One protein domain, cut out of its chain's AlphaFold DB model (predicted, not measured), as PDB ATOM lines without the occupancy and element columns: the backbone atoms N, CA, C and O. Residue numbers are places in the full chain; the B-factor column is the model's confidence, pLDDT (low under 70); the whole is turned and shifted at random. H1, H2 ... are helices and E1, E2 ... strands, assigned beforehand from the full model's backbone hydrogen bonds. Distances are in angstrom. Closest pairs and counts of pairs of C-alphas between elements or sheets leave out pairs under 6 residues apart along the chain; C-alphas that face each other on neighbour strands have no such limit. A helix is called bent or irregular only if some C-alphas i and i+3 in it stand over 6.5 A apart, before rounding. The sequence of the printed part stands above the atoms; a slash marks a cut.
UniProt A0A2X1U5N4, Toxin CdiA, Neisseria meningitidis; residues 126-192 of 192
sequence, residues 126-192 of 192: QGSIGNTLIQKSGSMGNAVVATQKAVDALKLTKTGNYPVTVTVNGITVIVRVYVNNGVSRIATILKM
ATOM      1  N   GLN A 126     160.291 113.099 158.645       62.88
ATOM      2  CA  GLN A 126     159.504 111.943 158.194       62.88
ATOM      3  C   GLN A 126     158.042 112.036 158.672       62.88
ATOM      4  O   GLN A 126     157.652 111.477 159.691       62.88
ATOM      5  N   GLY A 127     157.230 112.806 157.949       71.06
ATOM      6  CA  GLY A 127     155.780 112.635 157.895       71.06
ATOM      7  C   GLY A 127     155.404 111.561 156.869       71.06
ATOM      8  O   GLY A 127     156.273 111.011 156.186       71.06
ATOM      9  N   SER A 128     154.104 111.302 156.719       83.12
ATOM     10  CA  SER A 128     153.552 110.354 155.736       83.12
ATOM     11  C   SER A 128     154.144 110.561 154.335       83.12
ATOM     12  O   SER A 128     154.627 109.608 153.730       83.12
ATOM     13  N   ILE A 129     154.241 111.813 153.881       85.88
ATOM     14  CA  ILE A 129     154.808 112.187 152.574       85.88
ATOM     15  C   ILE A 129     156.271 111.788 152.434       85.88
ATOM     16  O   ILE A 129     156.658 111.249 151.400       85.88
ATOM     17  N   GLY A 130     157.090 112.035 153.460       87.44
ATOM     18  CA  GLY A 130     158.504 111.663 153.437       87.44
ATOM     19  C   GLY A 130     158.674 110.153 153.282       87.44
ATOM     20  O   GLY A 130     159.481 109.703 152.469       87.44
ATOM     21  N   ASN A 131     157.854 109.373 153.989       88.50
ATOM     22  CA  ASN A 131     157.860 107.914 153.890       88.50
ATOM     23  C   ASN A 131     157.388 107.431 152.515       88.50
ATOM     24  O   ASN A 131     158.054 106.592 151.906       88.50
ATOM     25  N   THR A 132     156.301 107.992 151.979       90.94
ATOM     26  CA  THR A 132     155.815 107.640 150.636       90.94
ATOM     27  C   THR A 132     156.843 107.997 149.562       90.94
ATOM     28  O   THR A 132     157.062 107.223 148.630       90.94
ATOM     29  N   LEU A 133     157.524 109.135 149.700       91.31
ATOM     30  CA  LEU A 133     158.561 109.558 148.767       91.31
ATOM     31  C   LEU A 133     159.765 108.607 148.790       91.31
ATOM     32  O   LEU A 133     160.241 108.211 147.725       91.31
ATOM     33  N   ILE A 134     160.231 108.201 149.977       92.00
ATOM     34  CA  ILE A 134     161.300 107.199 150.120       92.00
ATOM     35  C   ILE A 134     160.868 105.871 149.496       92.00
ATOM     36  O   ILE A 134     161.634 105.295 148.727       92.00
ATOM     37  N   GLN A 135     159.646 105.409 149.777       92.56
ATOM     38  CA  GLN A 135     159.115 104.153 149.246       92.56
ATOM     39  C   GLN A 135     159.076 104.163 147.715       92.56
ATOM     40  O   GLN A 135     159.602 103.248 147.086       92.56
ATOM     41  N   LYS A 136     158.520 105.216 147.102       94.50
ATOM     42  CA  LYS A 136     158.462 105.341 145.636       94.50
ATOM     43  C   LYS A 136     159.834 105.512 144.985       94.50
ATOM     44  O   LYS A 136     159.990 105.168 143.820       94.50
ATOM     45  N   SER A 137     160.812 106.051 145.712       93.69
ATOM     46  CA  SER A 137     162.164 106.302 145.189       93.69
ATOM     47  C   SER A 137     163.161 105.175 145.510       93.69
ATOM     48  O   SER A 137     164.296 105.198 145.036       93.69
ATOM     49  N   GLY A 138     162.782 104.208 146.352       93.50
ATOM     50  CA  GLY A 138     163.611 103.079 146.804       93.50
ATOM     51  C   GLY A 138     164.717 103.424 147.819       93.50
ATOM     52  O   GLY A 138     165.336 102.531 148.408       93.50
ATOM     53  N   SER A 139     165.009 104.707 148.046       92.94
ATOM     54  CA  SER A 139     165.964 105.168 149.058       92.94
ATOM     55  C   SER A 139     165.776 106.646 149.401       92.94
ATOM     56  O   SER A 139     165.201 107.404 148.621       92.94
ATOM     57  N   MET A 140     166.320 107.069 150.548       93.25
ATOM     58  CA  MET A 140     166.400 108.491 150.909       93.25
ATOM     59  C   MET A 140     167.207 109.290 149.878       93.25
ATOM     60  O   MET A 140     166.777 110.363 149.473       93.25
ATOM     61  N   GLY A 141     168.337 108.752 149.406       94.69
ATOM     62  CA  GLY A 141     169.172 109.413 148.399       94.69
ATOM     63  C   GLY A 141     168.417 109.665 147.094       94.69
ATOM     64  O   GLY A 141     168.333 110.807 146.646       94.69
ATOM     65  N   ASN A 142     167.767 108.638 146.535       96.19
ATOM     66  CA  ASN A 142     166.956 108.788 145.322       96.19
ATOM     67  C   ASN A 142     165.766 109.735 145.526       96.19
ATOM     68  O   ASN A 142     165.420 110.479 144.612       96.19
ATOM     69  N   ALA A 143     165.164 109.746 146.717       94.94
ATOM     70  CA  ALA A 143     164.094 110.677 147.050       94.94
ATOM     71  C   ALA A 143     164.574 112.138 147.026       94.94
ATOM     72  O   ALA A 143     163.915 112.987 146.419       94.94
ATOM     73  N   VAL A 144     165.738 112.440 147.619       95.62
ATOM     74  CA  VAL A 144     166.338 113.787 147.536       95.62
ATOM     75  C   VAL A 144     166.710 114.126 146.099       95.62
ATOM     76  O   VAL A 144     166.412 115.229 145.661       95.62
ATOM     77  N   VAL A 145     167.299 113.197 145.345       97.19
ATOM     78  CA  VAL A 145     167.669 113.403 143.932       97.19
ATOM     79  C   VAL A 145     166.451 113.750 143.083       97.19
ATOM     80  O   VAL A 145     166.474 114.742 142.358       97.19
ATOM     81  N   ALA A 146     165.380 112.959 143.170       96.50
ATOM     82  CA  ALA A 146     164.159 113.188 142.403       96.50
ATOM     83  C   ALA A 146     163.522 114.535 142.772       96.50
ATOM     84  O   ALA A 146     163.124 115.300 141.895       96.50
ATOM     85  N   THR A 147     163.511 114.862 144.066       95.88
ATOM     86  CA  THR A 147     163.019 116.154 144.557       95.88
ATOM     87  C   THR A 147     163.884 117.307 144.060       95.88
ATOM     88  O   THR A 147     163.354 118.301 143.577       95.88
ATOM     89  N   GLN A 148     165.210 117.178 144.119       96.44
ATOM     90  CA  GLN A 148     166.141 118.217 143.692       96.44
ATOM     91  C   GLN A 148     166.017 118.476 142.192       96.44
ATOM     92  O   GLN A 148     165.969 119.631 141.791       96.44
ATOM     93  N   LYS A 149     165.882 117.428 141.369       95.81
ATOM     94  CA  LYS A 149     165.629 117.569 139.926       95.81
ATOM     95  C   LYS A 149     164.312 118.299 139.649       95.81
ATOM     96  O   LYS A 149     164.274 119.170 138.786       95.81
ATOM     97  N   ALA A 150     163.252 117.986 140.399       96.56
ATOM     98  CA  ALA A 150     161.968 118.676 140.270       96.56
ATOM     99  C   ALA A 150     162.053 120.155 140.686       96.56
ATOM    100  O   ALA A 150     161.452 121.005 140.039       96.56
ATOM    101  N   VAL A 151     162.829 120.477 141.728       96.12
ATOM    102  CA  VAL A 151     163.090 121.866 142.138       96.12
ATOM    103  C   VAL A 151     163.953 122.598 141.105       96.12
ATOM    104  O   VAL A 151     163.635 123.728 140.746       96.12
ATOM    105  N   ASP A 152     165.010 121.972 140.588       93.00
ATOM    106  CA  ASP A 152     165.894 122.573 139.581       93.00
ATOM    107  C   ASP A 152     165.132 122.890 138.283       93.00
ATOM    108  O   ASP A 152     165.383 123.917 137.649       93.00
ATOM    109  N   ALA A 153     164.128 122.078 137.930       93.81
ATOM    110  CA  ALA A 153     163.238 122.337 136.797       93.81
ATOM    111  C   ALA A 153     162.410 123.629 136.945       93.81
ATOM    112  O   ALA A 153     161.986 124.191 135.934       93.81
ATOM    113  N   LEU A 154     162.223 124.143 138.169       93.69
ATOM    114  CA  LEU A 154     161.553 125.426 138.417       93.69
ATOM    115  C   LEU A 154     162.427 126.641 138.069       93.69
ATOM    116  O   LEU A 154     161.908 127.756 138.053       93.69
ATOM    117  N   LYS A 155     163.735 126.452 137.824       91.06
ATOM    118  CA  LYS A 155     164.691 127.517 137.459       91.06
ATOM    119  C   LYS A 155     164.609 128.734 138.391       91.06
ATOM    120  O   LYS A 155     164.474 129.878 137.962       91.06
ATOM    121  N   LEU A 156     164.645 128.466 139.693       90.88
ATOM    122  CA  LEU A 156     164.454 129.473 140.731       90.88
ATOM    123  C   LEU A 156     165.588 130.508 140.742       90.88
ATOM    124  O   LEU A 156     166.750 130.158 140.922       90.88
ATOM    125  N   THR A 157     165.242 131.791 140.630       87.81
ATOM    126  CA  THR A 157     166.211 132.904 140.631       87.81
ATOM    127  C   THR A 157     166.147 133.772 141.886       87.81
ATOM    128  O   THR A 157     167.136 134.411 142.249       87.81
ATOM    129  N   LYS A 158     165.002 133.790 142.582       91.25
ATOM    130  CA  LYS A 158     164.827 134.547 143.826       91.25
ATOM    131  C   LYS A 158     165.763 133.989 144.894       91.25
ATOM    132  O   LYS A 158     165.628 132.837 145.281       91.25
ATOM    133  N   THR A 159     166.684 134.807 145.395       91.19
ATOM    134  CA  THR A 159     167.586 134.408 146.485       91.19
ATOM    135  C   THR A 159     166.841 134.369 147.821       91.19
ATOM    136  O   THR A 159     165.975 135.206 148.084       91.19
ATOM    137  N   GLY A 160     167.186 133.403 148.672       92.44
ATOM    138  CA  GLY A 160     166.667 133.268 150.032       92.44
ATOM    139  C   GLY A 160     166.007 131.919 150.314       92.44
ATOM    140  O   GLY A 160     166.107 130.971 149.537       92.44
ATOM    141  N   ASN A 161     165.337 131.848 151.466       95.25
ATOM    142  CA  ASN A 161     164.626 130.660 151.935       95.25
ATOM    143  C   ASN A 161     163.117 130.814 151.734       95.25
ATOM    144  O   ASN A 161     162.526 131.743 152.283       95.25
ATOM    145  N   TYR A 162     162.478 129.903 151.002       94.62
ATOM    146  CA  TYR A 162     161.022 129.927 150.801       94.62
ATOM    147  C   TYR A 162     160.471 128.546 150.406       94.62
ATOM    148  O   TYR A 162     161.234 127.684 149.967       94.62
ATOM    149  N   PRO A 163     159.170 128.279 150.618       95.19
ATOM    150  CA  PRO A 163     158.540 127.045 150.160       95.19
ATOM    151  C   PRO A 163     158.258 127.078 148.652       95.19
ATOM    152  O   PRO A 163     157.876 128.113 148.107       95.19
ATOM    153  N   VAL A 164     158.394 125.927 147.998       95.81
ATOM    154  CA  VAL A 164     157.939 125.665 146.626       95.81
ATOM    155  C   VAL A 164     157.177 124.349 146.580       95.81
ATOM    156  O   VAL A 164     157.478 123.425 147.337       95.81
ATOM    157  N   THR A 165     156.207 124.253 145.680       95.44
ATOM    158  CA  THR A 165     155.444 123.024 145.447       95.44
ATOM    159  C   THR A 165     155.983 122.332 144.205       95.44
ATOM    160  O   THR A 165     156.093 122.953 143.151       95.44
ATOM    161  N   VAL A 166     156.313 121.049 144.325       95.50
ATOM    162  CA  VAL A 166     156.806 120.216 143.220       95.50
ATOM    163  C   VAL A 166     156.078 118.879 143.191       95.50
ATOM    164  O   VAL A 166     155.649 118.370 144.227       95.50
ATOM    165  N   THR A 167     155.972 118.286 142.006       95.25
ATOM    166  CA  THR A 167     155.488 116.911 141.845       95.25
ATOM    167  C   THR A 167     156.682 115.979 141.696       95.25
ATOM    168  O   THR A 167     157.485 116.137 140.779       95.25
ATOM    169  N   VAL A 168     156.796 114.995 142.587       94.31
ATOM    170  CA  VAL A 168     157.893 114.020 142.605       94.31
ATOM    171  C   VAL A 168     157.300 112.620 142.637       94.31
ATOM    172  O   VAL A 168     156.564 112.278 143.559       94.31
ATOM    173  N   ASN A 169     157.591 111.805 141.621       91.44
ATOM    174  CA  ASN A 169     157.075 110.434 141.502       91.44
ATOM    175  C   ASN A 169     155.541 110.338 141.676       91.44
ATOM    176  O   ASN A 169     155.025 109.407 142.298       91.44
ATOM    177  N   GLY A 170     154.813 111.333 141.152       90.44
ATOM    178  CA  GLY A 170     153.352 111.423 141.239       90.44
ATOM    179  C   GLY A 170     152.805 111.901 142.590       90.44
ATOM    180  O   GLY A 170     151.602 111.822 142.805       90.44
ATOM    181  N   ILE A 171     153.656 112.381 143.502       90.88
ATOM    182  CA  ILE A 171     153.252 112.952 144.793       90.88
ATOM    183  C   ILE A 171     153.522 114.453 144.771       90.88
ATOM    184  O   ILE A 171     154.617 114.880 144.403       90.88
ATOM    185  N   THR A 172     152.553 115.253 145.206       91.88
ATOM    186  CA  THR A 172     152.765 116.681 145.453       91.88
ATOM    187  C   THR A 172     153.474 116.880 146.787       91.88
ATOM    188  O   THR A 172     153.017 116.407 147.826       91.88
ATOM    189  N   VAL A 173     154.607 117.575 146.750       91.44
ATOM    190  CA  VAL A 173     155.476 117.807 147.903       91.44
ATOM    191  C   VAL A 173     155.745 119.301 148.029       91.44
ATOM    192  O   VAL A 173     156.076 119.963 147.044       91.44
ATOM    193  N   ILE A 174     155.643 119.829 149.251       92.44
ATOM    194  CA  ILE A 174     156.088 121.190 149.560       92.44
ATOM    195  C   ILE A 174     157.509 121.119 150.109       92.44
ATOM    196  O   ILE A 174     157.791 120.458 151.110       92.44
ATOM    197  N   VAL A 175     158.420 121.816 149.443       93.44
ATOM    198  CA  VAL A 175     159.849 121.807 149.736       93.44
ATOM    199  C   VAL A 175     160.262 123.208 150.143       93.44
ATOM    200  O   VAL A 175     160.096 124.157 149.381       93.44
ATOM    201  N   ARG A 176     160.837 123.362 151.335       93.56
ATOM    202  CA  ARG A 176     161.553 124.592 151.675       93.56
ATOM    203  C   ARG A 176     162.907 124.547 150.984       93.56
ATOM    204  O   ARG A 176     163.725 123.674 151.283       93.56
ATOM    205  N   VAL A 177     163.131 125.483 150.073       94.88
ATOM    206  CA  VAL A 177     164.389 125.633 149.344       94.88
ATOM    207  C   VAL A 177     165.211 126.764 149.937       94.88
ATOM    208  O   VAL A 177     164.657 127.726 150.467       94.88
ATOM    209  N   TYR A 178     166.526 126.638 149.818       93.25
ATOM    210  CA  TYR A 178     167.473 127.735 149.917       93.25
ATOM    211  C   TYR A 178     168.032 127.981 148.522       93.25
ATOM    212  O   TYR A 178     168.633 127.080 147.933       93.25
ATOM    213  N   VAL A 179     167.821 129.177 147.987       92.12
ATOM    214  CA  VAL A 179     168.359 129.577 146.687       92.12
ATOM    215  C   VAL A 179     169.424 130.629 146.923       92.12
ATOM    216  O   VAL A 179     169.163 131.649 147.560       92.12
ATOM    217  N   ASN A 180     170.621 130.384 146.403       85.31
ATOM    218  CA  ASN A 180     171.704 131.356 146.401       85.31
ATOM    219  C   ASN A 180     172.288 131.424 144.997       85.31
ATOM    220  O   ASN A 180     172.677 130.394 144.444       85.31
ATOM    221  N   ASN A 181     172.321 132.623 144.415       78.94
ATOM    222  CA  ASN A 181     172.822 132.846 143.060       78.94
ATOM    223  C   ASN A 181     172.165 131.903 142.023       78.94
ATOM    224  O   ASN A 181     172.835 131.296 141.203       78.94
ATOM    225  N   GLY A 182     170.847 131.695 142.084       78.44
ATOM    226  CA  GLY A 182     170.141 130.807 141.144       78.44
ATOM    227  C   GLY A 182     170.422 129.302 141.303       78.44
ATOM    228  O   GLY A 182     169.859 128.497 140.571       78.44
ATOM    229  N   VAL A 183     171.249 128.893 142.273       85.50
ATOM    230  CA  VAL A 183     171.429 127.483 142.636       85.50
ATOM    231  C   VAL A 183     170.477 127.154 143.776       85.50
ATOM    232  O   VAL A 183     170.580 127.710 144.871       85.50
ATOM    233  N   SER A 184     169.552 126.233 143.518       91.69
ATOM    234  CA  SER A 184     168.575 125.783 144.502       91.69
ATOM    235  C   SER A 184     169.104 124.595 145.311       91.69
ATOM    236  O   SER A 184     169.752 123.697 144.775       91.69
ATOM    237  N   ARG A 185     168.830 124.573 146.614       92.69
ATOM    238  CA  ARG A 185     169.149 123.461 147.519       92.69
ATOM    239  C   ARG A 185     167.938 123.152 148.387       92.69
ATOM    240  O   ARG A 185     167.255 124.065 148.852       92.69
ATOM    241  N   ILE A 186     167.693 121.881 148.672       93.38
ATOM    242  CA  ILE A 186     166.636 121.471 149.598       93.38
ATOM    243  C   ILE A 186     167.084 121.785 151.029       93.38
ATOM    244  O   ILE A 186     168.057 121.229 151.547       93.38
ATOM    245  N   ALA A 187     166.345 122.668 151.697       90.00
ATOM    246  CA  ALA A 187     166.504 122.884 153.126       90.00
ATOM    247  C   ALA A 187     165.747 121.805 153.907       90.00
ATOM    248  O   ALA A 187     166.314 121.183 154.810       90.00
ATOM    249  N   THR A 188     164.477 121.572 153.563       89.69
ATOM    250  CA  THR A 188     163.579 120.630 154.249       89.69
ATOM    251  C   THR A 188     162.417 120.235 153.341       89.69
ATOM    252  O   THR A 188     161.926 121.058 152.570       89.69
ATOM    253  N   ILE A 189     161.941 118.997 153.469       88.19
ATOM    254  CA  ILE A 189     160.654 118.561 152.917       88.19
ATOM    255  C   ILE A 189     159.602 118.762 154.008       88.19
ATOM    256  O   ILE A 189     159.741 118.210 155.101       88.19
ATOM    257  N   LEU A 190     158.605 119.609 153.755       83.50
ATOM    258  CA  LEU A 190     157.604 119.950 154.763       83.50
ATOM    259  C   LEU A 190     156.638 118.782 154.967       83.50
ATOM    260  O   LEU A 190     156.225 118.118 154.015       83.50
ATOM    261  N   LYS A 191     156.266 118.557 156.228       77.69
ATOM    262  CA  LYS A 191     155.129 117.703 156.571       77.69
ATOM    263  C   LYS A 191     153.869 118.458 156.130       77.69
ATOM    264  O   LYS A 191     153.753 119.635 156.470       77.69
ATOM    265  N   MET A 192     152.997 117.823 155.347       61.00
ATOM    266  CA  MET A 192     151.602 118.275 155.265       61.00
ATOM    267  C   MET A 192     150.837 117.691 156.442       61.00
ATOM    268  O   MET A 192     151.211 116.571 156.870       61.00
TER     269      MET A 192
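This is residues 126 to 192 of the 192 residues of the protein "Toxin CdiA" of Neisseria meningitidis (UniProt A0A2X1U5N4). A strongly twisted sheet of three strands, E1, E2 and E3, curls round the longer helix, H2, and the shorter helix, H1, stands crosswise at one end, meeting H2 at a corner to make an L. H1 sits by the end of the sheet where the turn between E1 and E2 lies, and the turn between E2 and E3 is at the far end of the long axis. The printed part has 67 residues, with two named helices followed by three named strands in the order H1, H2, E1, E2, E3; the sheet has the order E1, E2, E3 and is antiparallel throughout, and the class is mixed, helices and strands. The whole is compact, with a radius of gyration of the C-alphas of 11.2 A, and elongated in outline, spanning 32 by 19 by 17 A along its three main axes.

E2, residues 171 to 180, is the longest strand by residues and measures 26.1 A from first to last C-alpha; it bends by 52 degrees at residue 176. E1, residues 160 to 168, measures 22.4 A and bends by 56 degrees at residue 165. E3, residues 183 to 189, measures 17.4 A and ends at C-alpha 189, printed at (160.654, 118.561, 152.917). H2, residues 140 to 152, measures 18.1 A, and its C-alpha 140 is at (166.400, 108.491, 150.909). H1, residues 128 to 137, measures 14.2 A and begins at C-alpha 128, at (153.552, 110.354, 155.736). Neither helix is bent or irregular.

E1, E2 and E3 form a meander, each strand the antiparallel neighbour of the one before, with E2 as the inner strand and E1 and E3 as edge strands. E1 and E2 are a hairpin with 150 degrees between their directions; N 164 and O 175 are 2.8 A apart and N 171 and O 168 are 2.9 A apart, both within hydrogen-bond range. E2 and E3 are a hairpin with 132 degrees between their directions; N 178 and O 185 are within hydrogen-bond range at 2.8 A, and N 183 and O 180 at 3.0 A. H2 is on one face of this sheet, an arrangement in two layers, helix on sheet, and the sheet curls round it. The closest C-alphas of H2 and E1 are those of Thr 147 and Val 168, 5.9 A apart. The closest of H2 and E3 are those of Asp 152 and Ser 184, 6.5 A apart. H2 and E2 are near each other, with 7 pairs of C-alphas within 10 A. H1 is on the sheet too, on the same face as H2, at a height over the sheet of 7.4 A. It is over none of the strands, but only just: dropped onto the local plane, 2 of its 10 C-alphas fall on E1 and 2 on E2. The closest C-alphas of H1 and E2 are those of Ile 129 and Val 173, 7.3 A apart. H1 and H2 touch only at the corner by their link, where the C-alphas of Ser 137 and Ala 143 are closest at 5.1 A, and their lines are about perpendicular at 85 degrees. In H1 and H2 every O i to N i+4 pair is within hydrogen-bond range.

The two C-alphas farthest apart in the domain, those of Gln 135 and Asn 181, are 32.4 A apart, while the first and last printed C-alphas, those of Gln 126 and Met 192, are 10.5 A apart. The printed part has no cut and ends at the chain's last residue, Met 192. The links from H1 to H2, E1 to E2 and E2 to E3 are tight, with 2 residues each, and the link from H2 to E1 is short, with 7 residues; no link is long. The mean pLDDT of the printed part is 90.6, and residues 126 and 192 are under 70.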